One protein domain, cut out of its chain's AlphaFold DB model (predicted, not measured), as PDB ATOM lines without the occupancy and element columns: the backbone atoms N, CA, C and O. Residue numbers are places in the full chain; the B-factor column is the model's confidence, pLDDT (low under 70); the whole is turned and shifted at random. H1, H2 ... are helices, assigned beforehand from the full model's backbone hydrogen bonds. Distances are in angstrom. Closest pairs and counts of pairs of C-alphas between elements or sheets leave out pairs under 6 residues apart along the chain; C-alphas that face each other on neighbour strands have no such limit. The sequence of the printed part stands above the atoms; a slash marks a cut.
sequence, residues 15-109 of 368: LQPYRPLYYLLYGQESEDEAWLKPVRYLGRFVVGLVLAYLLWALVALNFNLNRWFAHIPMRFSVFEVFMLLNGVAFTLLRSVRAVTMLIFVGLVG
ATOM      1  N   LEU A  15       8.344  54.736 -67.157       53.75
ATOM      2  CA  LEU A  15       6.887  54.843 -67.061       53.75
ATOM      3  C   LEU A  15       6.450  54.989 -65.591       53.75
ATOM      4  O   LEU A  15       6.961  54.325 -64.689       53.75
ATOM      5  N   GLN A  16       5.492  55.893 -65.374       56.03
ATOM      6  CA  GLN A  16       5.090  56.504 -64.099       56.03
ATOM      7  C   GLN A  16       4.835  55.602 -62.863       56.03
ATOM      8  O   GLN A  16       5.026  56.137 -61.770       56.03
ATOM      9  N   PRO A  17       4.474  54.297 -62.921       54.84
ATOM     10  CA  PRO A  17       4.118  53.563 -61.697       54.84
ATOM     11  C   PRO A  17       5.308  53.100 -60.836       54.84
ATOM     12  O   PRO A  17       5.164  52.968 -59.625       54.84
ATOM     13  N   TYR A  18       6.487  52.848 -61.423       54.56
ATOM     14  CA  TYR A  18       7.622  52.199 -60.724       54.56
ATOM     15  C   TYR A  18       8.801  53.132 -60.418       54.56
ATOM     16  O   TYR A  18       9.762  52.743 -59.747       54.56
ATOM     17  N   ARG A  19       8.713  54.388 -60.863       57.72
ATOM     18  CA  ARG A  19       9.688  55.448 -60.585       57.72
ATOM     19  C   ARG A  19       9.968  55.644 -59.081       57.72
ATOM     20  O   ARG A  19      11.146  55.664 -58.727       57.72
ATOM     21  N   PRO A  20       8.963  55.727 -58.179       59.06
ATOM     22  CA  PRO A  20       9.233  55.947 -56.756       59.06
ATOM     23  C   PRO A  20       9.954  54.757 -56.109       59.06
ATOM     24  O   PRO A  20      10.867  54.958 -55.315       59.06
ATOM     25  N   LEU A  21       9.625  53.523 -56.506       58.88
ATOM     26  CA  LEU A  21      10.271  52.311 -55.993       58.88
ATOM     27  C   LEU A  21      11.743  52.221 -56.430       58.88
ATOM     28  O   LEU A  21      12.611  51.857 -55.639       58.88
ATOM     29  N   TYR A  22      12.035  52.598 -57.678       63.88
ATOM     30  CA  TYR A  22      13.398  52.632 -58.206       63.88
ATOM     31  C   TYR A  22      14.267  53.679 -57.495       63.88
ATOM     32  O   TYR A  22      15.386  53.367 -57.084       63.88
ATOM     33  N   TYR A  23      13.746  54.892 -57.279       60.91
ATOM     34  CA  TYR A  23      14.452  55.936 -56.526       60.91
ATOM     35  C   TYR A  23      14.607  55.588 -55.037       60.91
ATOM     36  O   TYR A  23      15.654  55.859 -54.457       60.91
ATOM     37  N   LEU A  24      13.628  54.919 -54.421       60.03
ATOM     38  CA  LEU A  24      13.721  54.470 -53.028       60.03
ATOM     39  C   LEU A  24      14.795  53.379 -52.841       60.03
ATOM     40  O   LEU A  24      15.535  53.387 -51.858       60.03
ATOM     41  N   LEU A  25      14.912  52.451 -53.797       60.69
ATOM     42  CA  LEU A  25      15.831  51.314 -53.698       60.69
ATOM     43  C   LEU A  25      17.257  51.645 -54.185       60.69
ATOM     44  O   LEU A  25      18.236  51.140 -53.622       60.69
ATOM     45  N   TYR A  26      17.382  52.502 -55.205       62.06
ATOM     46  CA  TYR A  26      18.626  52.785 -55.938       62.06
ATOM     47  C   TYR A  26      19.021  54.272 -56.007       62.06
ATOM     48  O   TYR A  26      19.997  54.593 -56.684       62.06
ATOM     49  N   GLY A  27      18.305  55.161 -55.308       63.44
ATOM     50  CA  GLY A  27      18.622  56.589 -55.222       63.44
ATOM     51  C   GLY A  27      20.059  56.850 -54.766       63.44
ATOM     52  O   GLY A  27      20.585  56.151 -53.894       63.44
ATOM     53  N   GLN A  28      20.695  57.825 -55.413       56.75
ATOM     54  CA  GLN A  28      22.082  58.221 -55.192       56.75
ATOM     55  C   GLN A  28      22.203  58.932 -53.833       56.75
ATOM     56  O   GLN A  28      21.476  59.884 -53.582       56.75
ATOM     57  N   GLU A  29      23.113  58.477 -52.963       56.69
ATOM     58  CA  GLU A  29      23.283  58.976 -51.578       56.69
ATOM     59  C   GLU A  29      23.693  60.457 -51.472       56.69
ATOM     60  O   GLU A  29      23.712  61.008 -50.373       56.69
ATOM     61  N   SER A  30      24.048  61.102 -52.587       51.88
ATOM     62  CA  SER A  30      24.680  62.424 -52.594       51.88
ATOM     63  C   SER A  30      23.720  63.614 -52.456       51.88
ATOM     64  O   SER A  30      24.211  64.722 -52.289       51.88
ATOM     65  N   GLU A  31      22.395  63.424 -52.512       54.38
ATOM     66  CA  GLU A  31      21.408  64.532 -52.528       54.38
ATOM     67  C   GLU A  31      20.271  64.389 -51.490       54.38
ATOM     68  O   GLU A  31      19.224  65.021 -51.613       54.38
ATOM     69  N   ASP A  32      20.437  63.553 -50.460       57.12
ATOM     70  CA  ASP A  32      19.321  63.174 -49.582       57.12
ATOM     71  C   ASP A  32      19.189  64.020 -48.302       57.12
ATOM     72  O   ASP A  32      20.073  64.021 -47.438       57.12
ATOM     73  N   GLU A  33      18.009  64.619 -48.116       65.62
ATOM     74  CA  GLU A  33      17.511  65.111 -46.827       65.62
ATOM     75  C   GLU A  33      17.567  64.018 -45.740       65.62
ATOM     76  O   GLU A  33      17.255  62.845 -45.974       65.62
ATOM     77  N   ALA A  34      17.941  64.403 -44.514       67.81
ATOM     78  CA  ALA A  34      18.208  63.472 -43.411       67.81
ATOM     79  C   ALA A  34      17.018  62.555 -43.052       67.81
ATOM     80  O   ALA A  34      17.232  61.443 -42.565       67.81
ATOM     81  N   TRP A  35      15.784  62.977 -43.340       71.62
ATOM     82  CA  TRP A  35      14.564  62.221 -43.043       71.62
ATOM     83  C   TRP A  35      14.263  61.092 -44.050       71.62
ATOM     84  O   TRP A  35      13.606  60.119 -43.683       71.62
ATOM     85  N   LEU A  36      14.784  61.143 -45.287       72.75
ATOM     86  CA  LEU A  36      14.578  60.071 -46.280       72.75
ATOM     87  C   LEU A  36      15.502  58.864 -46.067       72.75
ATOM     88  O   LEU A  36      15.183  57.755 -46.508       72.75
ATOM     89  N   LYS A  37      16.642  59.054 -45.399       73.44
ATOM     90  CA  LYS A  37      17.628  57.996 -45.127       73.44
ATOM     91  C   LYS A  37      17.026  56.791 -44.384       73.44
ATOM     92  O   LYS A  37      17.141  55.681 -44.912       73.44
ATOM     93  N   PRO A  38      16.339  56.945 -43.231       78.88
ATOM     94  CA  PRO A  38      15.764  55.806 -42.508       78.88
ATOM     95  C   PRO A  38      14.686  55.072 -43.317       78.88
ATOM     96  O   PRO A  38      14.645  53.843 -43.307       78.88
ATOM     97  N   VAL A  39      13.869  55.799 -44.085       81.69
ATOM     98  CA  VAL A  39      12.811  55.214 -44.926       81.69
ATOM     99  C   VAL A  39      13.405  54.323 -46.024       81.69
ATOM    100  O   VAL A  39      12.888  53.241 -46.300       81.69
ATOM    101  N   ARG A  40      14.535  54.723 -46.621       78.50
ATOM    102  CA  ARG A  40      15.241  53.907 -47.624       78.50
ATOM    103  C   ARG A  40      15.904  52.673 -47.023       78.50
ATOM    104  O   ARG A  40      15.839  51.608 -47.637       78.50
ATOM    105  N   TYR A  41      16.520  52.785 -45.845       82.81
ATOM    106  CA  TYR A  41      17.081  51.622 -45.150       82.81
ATOM    107  C   TYR A  41      15.995  50.611 -44.785       82.81
ATOM    108  O   TYR A  41      16.158  49.424 -45.066       82.81
ATOM    109  N   LEU A  42      14.856  51.085 -44.273       85.88
ATOM    110  CA  LEU A  42      13.697  50.244 -43.986       85.88
ATOM    111  C   LEU A  42      13.163  49.570 -45.260       85.88
ATOM    112  O   LEU A  42      12.954  48.359 -45.275       85.88
ATOM    113  N   GLY A  43      13.032  50.315 -46.362       83.31
ATOM    114  CA  GLY A  43      12.614  49.760 -47.652       83.31
ATOM    115  C   GLY A  43      13.570  48.686 -48.186       83.31
ATOM    116  O   GLY A  43      13.132  47.625 -48.630       83.31
ATOM    117  N   ARG A  44      14.888  48.913 -48.096       84.88
ATOM    118  CA  ARG A  44      15.910  47.923 -48.483       84.88
ATOM    119  C   ARG A  44      15.866  46.682 -47.592       84.88
ATOM    120  O   ARG A  44      16.026  45.584 -48.111       84.88
ATOM    121  N   PHE A  45      15.627  46.844 -46.291       87.62
ATOM    122  CA  PHE A  45      15.529  45.736 -45.342       87.62
ATOM    123  C   PHE A  45      14.322  44.848 -45.637       87.62
ATOM    124  O   PHE A  45      14.465  43.633 -45.742       87.62
ATOM    125  N   VAL A  46      13.155  45.457 -45.868       88.50
ATOM    126  CA  VAL A  46      11.927  44.733 -46.224       88.50
ATOM    127  C   VAL A  46      12.103  43.968 -47.538       88.50
ATOM    128  O   VAL A  46      11.790  42.782 -47.604       88.50
ATOM    129  N   VAL A  47      12.671  44.601 -48.571       85.94
ATOM    130  CA  VAL A  47      12.970  43.916 -49.844       85.94
ATOM    131  C   VAL A  47      13.992  42.791 -49.646       85.94
ATOM    132  O   VAL A  47      13.824  41.709 -50.207       85.94
ATOM    133  N   GLY A  48      15.017  43.008 -48.819       88.12
ATOM    134  CA  GLY A  48      16.010  41.994 -48.462       88.12
ATOM    135  C   GLY A  48      15.396  40.778 -47.766       88.12
ATOM    136  O   GLY A  48      15.709  39.652 -48.141       88.12
ATOM    137  N   LEU A  49      14.469  40.986 -46.825       88.94
ATOM    138  CA  LEU A  49      13.733  39.909 -46.154       88.94
ATOM    139  C   LEU A  49      12.864  39.107 -47.129       88.94
ATOM    140  O   LEU A  49      12.872  37.879 -47.086       88.94
ATOM    141  N   VAL A  50      12.153  39.771 -48.045       88.62
ATOM    142  CA  VAL A  50      11.339  39.085 -49.065       88.62
ATOM    143  C   VAL A  50      12.215  38.229 -49.987       88.62
ATOM    144  O   VAL A  50      11.876  37.083 -50.283       88.62
ATOM    145  N   LEU A  51      13.367  38.743 -50.419       87.38
ATOM    146  CA  LEU A  51      14.297  37.986 -51.262       87.38
ATOM    147  C   LEU A  51      14.966  36.838 -50.496       87.38
ATOM    148  O   LEU A  51      15.141  35.758 -51.060       87.38
ATOM    149  N   ALA A  52      15.289  37.034 -49.216       89.56
ATOM    150  CA  ALA A  52      15.797  35.980 -48.344       89.56
ATOM    151  C   ALA A  52      14.767  34.854 -48.160       89.56
ATOM    152  O   ALA A  52      15.135  33.683 -48.242       89.56
ATOM    153  N   TYR A  53      13.476  35.189 -48.020       88.62
ATOM    154  CA  TYR A  53      12.394  34.202 -47.948       88.62
ATOM    155  C   TYR A  53      12.336  33.347 -49.210       88.62
ATOM    156  O   TYR A  53      12.285  32.121 -49.140       88.62
ATOM    157  N   LEU A  54      12.372  33.995 -50.375       86.81
ATOM    158  CA  LEU A  54      12.319  33.312 -51.664       86.81
ATOM    159  C   LEU A  54      13.558  32.435 -51.899       86.81
ATOM    160  O   LEU A  54      13.426  31.324 -52.410       86.81
ATOM    161  N   LEU A  55      14.749  32.889 -51.492       86.19
ATOM    162  CA  LEU A  55      15.970  32.076 -51.532       86.19
ATOM    163  C   LEU A  55      15.866  30.864 -50.604       86.19
ATOM    164  O   LEU A  55      16.191  29.754 -51.020       86.19
ATOM    165  N   TRP A  56      15.370  31.052 -49.380       86.06
ATOM    166  CA  TRP A  56      15.134  29.949 -48.452       86.06
ATOM    167  C   TRP A  56      14.131  28.944 -49.019       86.06
ATOM    168  O   TRP A  56      14.382  27.743 -48.977       86.06
ATOM    169  N   ALA A  57      13.033  29.418 -49.611       80.38
ATOM    170  CA  ALA A  57      12.043  28.567 -50.258       80.38
ATOM    171  C   ALA A  57      12.659  27.744 -51.402       80.38
ATOM    172  O   ALA A  57      12.407  26.548 -51.486       80.38
ATOM    173  N   LEU A  58      13.518  28.338 -52.239       78.06
ATOM    174  CA  LEU A  58      14.233  27.625 -53.308       78.06
ATOM    175  C   LEU A  58      15.194  26.559 -52.769       78.06
ATOM    176  O   LEU A  58      15.253  25.453 -53.306       78.06
ATOM    177  N   VAL A  59      15.930  26.868 -51.701       78.75
ATOM    178  CA  VAL A  59      16.838  25.911 -51.052       78.75
ATOM    179  C   VAL A  59      16.049  24.769 -50.405       78.75
ATOM    180  O   VAL A  59      16.403  23.606 -50.594       78.75
ATOM    181  N   ALA A  60      14.954  25.084 -49.711       73.00
ATOM    182  CA  ALA A  60      14.064  24.113 -49.078       73.00
ATOM    183  C   ALA A  60      13.257  23.272 -50.085       73.00
ATOM    184  O   ALA A  60      12.816  22.178 -49.744       73.00
ATOM    185  N   LEU A  61      13.054  23.771 -51.309       67.44
ATOM    186  CA  LEU A  61      12.484  23.012 -52.424       67.44
ATOM    187  C   LEU A  61      13.507  22.045 -53.031       67.44
ATOM    188  O   LEU A  61      13.149  20.933 -53.402       67.44
ATOM    189  N   ASN A  62      14.766  22.464 -53.168       67.44
ATOM    190  CA  ASN A  62      15.798  21.657 -53.820       67.44
ATOM    191  C   ASN A  62      16.294  20.526 -52.912       67.44
ATOM    192  O   ASN A  62      16.317  19.355 -53.287       67.44
ATOM    193  N   PHE A  63      16.657  20.865 -51.682       60.50
ATOM    194  CA  PHE A  63      16.975  19.855 -50.698       60.50
ATOM    195  C   PHE A  63      15.660  19.421 -50.061       60.50
ATOM    196  O   PHE A  63      14.944  20.253 -49.514       60.50
ATOM    197  N   ASN A  64      15.348  18.124 -50.088       57.69
ATOM    198  CA  ASN A  64      14.206  17.503 -49.402       57.69
ATOM    199  C   ASN A  64      14.389  17.547 -47.859       57.69
ATOM    200  O   ASN A  64      14.202  16.568 -47.136       57.69
ATOM    201  N   LEU A  65      14.816  18.707 -47.348       51.53
ATOM    202  CA  LEU A  65      15.107  19.054 -45.963       51.53
ATOM    203  C   LEU A  65      13.877  18.902 -45.091       51.53
ATOM    204  O   LEU A  65      14.011  18.716 -43.890       51.53
ATOM    205  N   ASN A  66      12.685  18.916 -45.689       50.69
ATOM    206  CA  ASN A  66      11.456  18.633 -44.975       50.69
ATOM    207  C   ASN A  66      11.431  17.208 -44.394       50.69
ATOM    208  O   ASN A  66      10.842  17.025 -43.340       50.69
ATOM    209  N   ARG A  67      12.095  16.213 -45.015       55.88
ATOM    210  CA  ARG A  67      12.244  14.854 -44.443       55.88
ATOM    211  C   ARG A  67      13.376  14.782 -43.412       55.88
ATOM    212  O   ARG A  67      13.184  14.197 -42.354       55.88
ATOM    213  N   TRP A  68      14.525  15.402 -43.692       47.50
ATOM    214  CA  TRP A  68      15.707  15.365 -42.812       47.50
ATOM    215  C   TRP A  68      15.547  16.184 -41.522       47.50
ATOM    216  O   TRP A  68      15.988  15.756 -40.461       47.50
ATOM    217  N   PHE A  69      14.876  17.335 -41.583       49.34
ATOM    218  CA  PHE A  69      14.612  18.192 -40.423       49.34
ATOM    219  C   PHE A  69      13.236  17.947 -39.780       49.34
ATOM    220  O   PHE A  69      12.876  18.650 -38.839       49.34
ATOM    221  N   ALA A  70      12.474  16.938 -40.227       54.06
ATOM    222  CA  ALA A  70      11.183  16.572 -39.627       54.06
ATOM    223  C   ALA A  70      11.290  16.164 -38.148       54.06
ATOM    224  O   ALA A  70      10.296  16.208 -37.431       54.06
ATOM    225  N   HIS A  71      12.466  15.716 -37.697       57.84
ATOM    226  CA  HIS A  71      12.679  15.187 -36.343       57.84
ATOM    227  C   HIS A  71      13.382  16.172 -35.397       57.84
ATOM    228  O   HIS A  71      13.644  15.823 -34.250       57.84
ATOM    229  N   ILE A  72      13.680  17.400 -35.843       54.38
ATOM    230  CA  ILE A  72      14.425  18.377 -35.041       54.38
ATOM    231  C   ILE A  72      13.557  19.631 -34.818       54.38
ATOM    232  O   ILE A  72      13.237  20.324 -35.786       54.38
ATOM    233  N   PRO A  73      13.225  20.009 -33.567       54.88
ATOM    234  CA  PRO A  73      12.431  21.208 -33.256       54.88
ATOM    235  C   PRO A  73      13.156  22.547 -33.535       54.88
ATOM    236  O   PRO A  73      12.627  23.615 -33.246       54.88
ATOM    237  N   MET A  74      14.336  22.520 -34.167       58.47
ATOM    238  CA  MET A  74      15.169  23.683 -34.527       58.47
ATOM    239  C   MET A  74      14.746  24.383 -35.835       58.47
ATOM    240  O   MET A  74      15.397  25.336 -36.266       58.47
ATOM    241  N   ARG A  75      13.658  23.933 -36.480       62.19
ATOM    242  CA  ARG A  75      13.200  24.419 -37.799       62.19
ATOM    243  C   ARG A  75      12.973  25.933 -37.850       62.19
ATOM    244  O   ARG A  75      13.275  26.560 -38.861       62.19
ATOM    245  N   PHE A  76      12.439  26.509 -36.775       67.62
ATOM    246  CA  PHE A  76      12.089  27.930 -36.730       67.62
ATOM    247  C   PHE A  76      13.299  28.825 -36.438       67.62
ATOM    248  O   PHE A  76      13.447  29.856 -37.085       67.62
ATOM    249  N   SER A  77      14.219  28.387 -35.570       73.44
ATOM    250  CA  SER A  77      15.388  29.185 -35.174       73.44
ATOM    251  C   SER A  77      16.399  29.364 -36.315       73.44
ATOM    252  O   SER A  77      16.876  30.469 -36.556       73.44
ATOM    253  N   VAL A  78      16.677  28.310 -37.095       81.38
ATOM    254  CA  VAL A  78      17.614  28.402 -38.236       81.38
ATOM    255  C   VAL A  78      17.045  29.269 -39.363       81.38
ATOM    256  O   VAL A  78      17.770  30.070 -39.952       81.38
ATOM    257  N   PHE A  79      15.746  29.135 -39.642       82.69
ATOM    258  CA  PHE A  79      15.052  29.962 -40.629       82.69
ATOM    259  C   PHE A  79      15.082  31.444 -40.237       82.69
ATOM    260  O   PHE A  79      15.426  32.292 -41.057       82.69
ATOM    261  N   GLU A  80      14.779  31.754 -38.978       83.81
ATOM    262  CA  GLU A  80      14.765  33.123 -38.465       83.81
ATOM    263  C   GLU A  80      16.155  33.776 -38.525       83.81
ATOM    264  O   GLU A  80      16.297  34.882 -39.053       83.81
ATOM    265  N   VAL A  81      17.202  33.062 -38.094       88.56
ATOM    266  CA  VAL A  81      18.591  33.543 -38.170       88.56
ATOM    267  C   VAL A  81      19.016  33.778 -39.620       88.56
ATOM    268  O   VAL A  81      19.606  34.815 -39.925       88.56
ATOM    269  N   PHE A  82      18.691  32.860 -40.535       87.88
ATOM    270  CA  PHE A  82      19.008  33.017 -41.956       87.88
ATOM    271  C   PHE A  82      18.329  34.254 -42.557       87.88
ATOM    272  O   PHE A  82      18.971  35.023 -43.278       87.88
ATOM    273  N   MET A  83      17.050  34.463 -42.248       88.56
ATOM    274  CA  MET A  83      16.259  35.584 -42.753       88.56
ATOM    275  C   MET A  83      16.797  36.925 -42.263       88.56
ATOM    276  O   MET A  83      17.043  37.819 -43.074       88.56
ATOM    277  N   LEU A  84      17.049  37.049 -40.959       89.75
ATOM    278  CA  LEU A  84      17.581  38.275 -40.367       89.75
ATOM    279  C   LEU A  84      18.996  38.577 -40.867       89.75
ATOM    280  O   LEU A  84      19.267  39.702 -41.283       89.75
ATOM    281  N   LEU A  85      19.880  37.575 -40.911       90.75
ATOM    282  CA  LEU A  85      21.255  37.749 -41.381       90.75
ATOM    283  C   LEU A  85      21.301  38.211 -42.843       90.75
ATOM    284  O   LEU A  85      22.018  39.157 -43.166       90.75
ATOM    285  N   ASN A  86      20.517  37.585 -43.725       86.38
ATOM    286  CA  ASN A  86      20.469  37.966 -45.138       86.38
ATOM    287  C   ASN A  86      19.762  39.309 -45.357       86.38
ATOM    288  O   ASN A  86      20.202  40.086 -46.204       86.38
ATOM    289  N   GLY A  87      18.718  39.620 -44.582       89.81
ATOM    290  CA  GLY A  87      18.050  40.922 -44.607       89.81
ATOM    291  C   GLY A  87      19.003  42.058 -44.226       89.81
ATOM    292  O   GLY A  87      19.130  43.035 -44.966       89.81
ATOM    293  N   VAL A  88      19.750  41.897 -43.128       90.00
ATOM    294  CA  VAL A  88      20.778  42.860 -42.698       90.00
ATOM    295  C   VAL A  88      21.909  42.941 -43.730       90.00
ATOM    296  O   VAL A  88      22.267  44.038 -44.164       90.00
ATOM    297  N   ALA A  89      22.424  41.809 -44.218       89.12
ATOM    298  CA  ALA A  89      23.477  41.789 -45.233       89.12
ATOM    299  C   ALA A  89      23.056  42.488 -46.539       89.12
ATOM    300  O   ALA A  89      23.851  43.220 -47.124       89.12
ATOM    301  N   PHE A  90      21.804  42.331 -46.976       88.19
ATOM    302  CA  PHE A  90      21.269  43.001 -48.164       88.19
ATOM    303  C   PHE A  90      21.187  44.528 -47.998       88.19
ATOM    304  O   PHE A  90      21.341  45.265 -48.976       88.19
ATOM    305  N   THR A  91      20.978  45.015 -46.770       87.88
ATOM    306  CA  THR A  91      20.965  46.459 -46.478       87.88
ATOM    307  C   THR A  91      22.353  47.082 -46.430       87.88
ATOM    308  O   THR A  91      22.530  48.179 -46.958       87.88
ATOM    309  N   LEU A  92      23.324  46.392 -45.824       86.50
ATOM    310  CA  LEU A  92      24.661  46.931 -45.561       86.50
ATOM    311  C   LEU A  92      25.639  46.688 -46.720       86.50
ATOM    312  O   LEU A  92      26.495  47.526 -46.997       86.50
ATOM    313  N   LEU A  93      25.530  45.551 -47.416       85.75
ATOM    314  CA  LEU A  93      26.527  45.104 -48.390       85.75
ATOM    315  C   LEU A  93      26.030  45.252 -49.832       85.75
ATOM    316  O   LEU A  93      25.145  44.537 -50.312       85.75
ATOM    317  N   ARG A  94      26.689  46.136 -50.590       79.81
ATOM    318  CA  ARG A  94      26.389  46.358 -52.016       79.81
ATOM    319  C   ARG A  94      26.653  45.122 -52.884       79.81
ATOM    320  O   ARG A  94      25.940  44.919 -53.866       79.81
ATOM    321  N   SER A  95      27.651  44.314 -52.523       82.38
ATOM    322  CA  SER A  95      28.000  43.061 -53.204       82.38
ATOM    323  C   SER A  95      26.887  42.018 -53.073       82.38
ATOM    324  O   SER A  95      26.431  41.484 -54.083       82.38
ATOM    325  N   VAL A  96      26.374  41.800 -51.858       83.81
ATOM    326  CA  VAL A  96      25.277  40.856 -51.576       83.81
ATOM    327  C   VAL A  96      24.011  41.242 -52.334       83.81
ATOM    328  O   VAL A  96      23.375  40.386 -52.945       83.81
ATOM    329  N   ARG A  97      23.675  42.535 -52.392       82.94
ATOM    330  CA  ARG A  97      22.537  43.032 -53.183       82.94
ATOM    331  C   ARG A  97      22.666  42.733 -54.681       82.94
ATOM    332  O   ARG A  97      21.681  42.385 -55.327       82.94
ATOM    333  N   ALA A  98      23.862  42.883 -55.249       81.69
ATOM    334  CA  ALA A  98      24.083  42.602 -56.666       81.69
ATOM    335  C   ALA A  98      23.980  41.098 -56.961       81.69
ATOM    336  O   ALA A  98      23.307  40.703 -57.912       81.69
ATOM    337  N   VAL A  99      24.595  40.262 -56.120       85.38
ATOM    338  CA  VAL A  99      24.585  38.801 -56.282       85.38
ATOM    339  C   VAL A  99      23.170  38.241 -56.142       85.38
ATOM    340  O   VAL A  99      22.721  37.498 -57.010       85.38
ATOM    341  N   THR A 100      22.433  38.643 -55.103       83.00
ATOM    342  CA  THR A 100      21.043  38.207 -54.879       83.00
ATOM    343  C   THR A 100      20.138  38.568 -56.059       83.00
ATOM    344  O   THR A 100      19.419  37.709 -56.562       83.00
ATOM    345  N   MET A 101      20.232  39.789 -56.595       80.00
ATOM    346  CA  MET A 101      19.479  40.188 -57.792       80.00
ATOM    347  C   MET A 101      19.865  39.384 -59.040       80.00
ATOM    348  O   MET A 101      18.989  39.001 -59.814       80.00
ATOM    349  N   LEU A 102      21.153  39.085 -59.234       79.88
ATOM    350  CA  LEU A 102      21.612  38.256 -60.351       79.88
ATOM    351  C   LEU A 102      21.087  36.819 -60.263       79.88
ATOM    352  O   LEU A 102      20.738  36.253 -61.297       79.88
ATOM    353  N   ILE A 103      20.970  36.251 -59.058       84.19
ATOM    354  CA  ILE A 103      20.373  34.923 -58.849       84.19
ATOM    355  C   ILE A 103      18.922  34.918 -59.342       84.19
ATOM    356  O   ILE A 103      18.554  34.072 -60.157       84.19
ATOM    357  N   PHE A 104      18.107  35.894 -58.933       82.50
ATOM    358  CA  PHE A 104      16.704  35.968 -59.363       82.50
ATOM    359  C   PHE A 104      16.548  36.261 -60.859       82.50
ATOM    360  O   PHE A 104      15.721  35.637 -61.523       82.50
ATOM    361  N   VAL A 105      17.378  37.137 -61.428       82.81
ATOM    362  CA  VAL A 105      17.398  37.372 -62.882       82.81
ATOM    363  C   VAL A 105      17.811  36.101 -63.641       82.81
ATOM    364  O   VAL A 105      17.225  35.785 -64.678       82.81
ATOM    365  N   GLY A 106      18.766  35.334 -63.112       80.00
ATOM    366  CA  GLY A 106      19.180  34.040 -63.661       80.00
ATOM    367  C   GLY A 106      18.060  32.995 -63.638       80.00
ATOM    368  O   GLY A 106      17.883  32.268 -64.620       80.00
ATOM    369  N   LEU A 107      17.256  32.972 -62.569       77.88
ATOM    370  CA  LEU A 107      16.097  32.083 -62.424       77.88
ATOM    371  C   LEU A 107      14.966  32.400 -63.413       77.88
ATOM    372  O   LEU A 107      14.344  31.485 -63.949       77.88
ATOM    373  N   VAL A 108      14.730  33.680 -63.715       79.94
ATOM    374  CA  VAL A 108      13.748  34.107 -64.736       79.94
ATOM    375  C   VAL A 108      14.266  33.859 -66.167       79.94
ATOM    376  O   VAL A 108      13.493  33.801 -67.129       79.94
ATOM    377  N   GLY A 109      15.578  33.665 -66.329       82.88
ATOM    378  CA  GLY A 109      16.229  33.389 -67.606       82.88
ATOM    379  C   GLY A 109      15.852  32.045 -68.249       82.88
ATOM    380  O   GLY A 109      15.128  31.214 -67.702       82.88
TER     381      GLY A 109
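Overview. This is residues 15 to 109 of the 368 residues of the protein "GL15341" of Drosophila persimilis (UniProt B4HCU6). What is the main picture? One long helix, H2, is the axis; H4 folds back and crosses it at a slant, H5 turns a corner off H4's end, and H1 sits crosswise near H2's start. The short H3 lies in the far turn between H2 and H4, where residues 57 to 64 and 67 to 74 stand free. How is it made up? The printed part has 95 residues with five named helices, H1 to H5 in chain order, and no named strand: all helix. It is loose, with a radius of gyration of the C-alphas of 16.3 A, and elongated, spanning 52 by 31 by 24 A.

Along the chain. Where is the longest helix? H2, residues 36 to 62, runs 39.2 A from C-alpha 36 at (14.578, 60.071, -46.280). Where are the others? H1 is residues 19 to 26, 10.4 A, and H3 is residues 65 to 68, 4.9 A. H4, residues 75 to 92, measures 26.4 A; H5, residues 94 to 108, measures 21.7 A and ends at C-alpha 108 (13.748, 34.107, -64.736).

Arrangement. What touches H2? H4 touches it at a steep tilt of 43 degrees, opposite ways, the closest C-alphas being those of Gly 48 and Gly 87, 4.5 A. H1 touches residues 40 to 44 of H2 alone, about perpendicular at 80 degrees, with C-alphas 24 and 40 closest at 5.6 A. Where is H5? It touches H4 only at the corner, C-alphas 90 and 97 being closest at 5.2 A. How are the backbones? Every O i to N i+4 pair is within hydrogen-bond range in H1, H2 and H5, and 13 of 14 in H4; H3 is too short for one.

Size, cuts and confidence. How large is it? The farthest C-alphas, Glu 31 and His 71, are 52.7 A apart. Are there cuts or long links? The printed part has no cut and no long link. Where is confidence low? Residues 15 to 34 and 61 to 76 have pLDDT under 70.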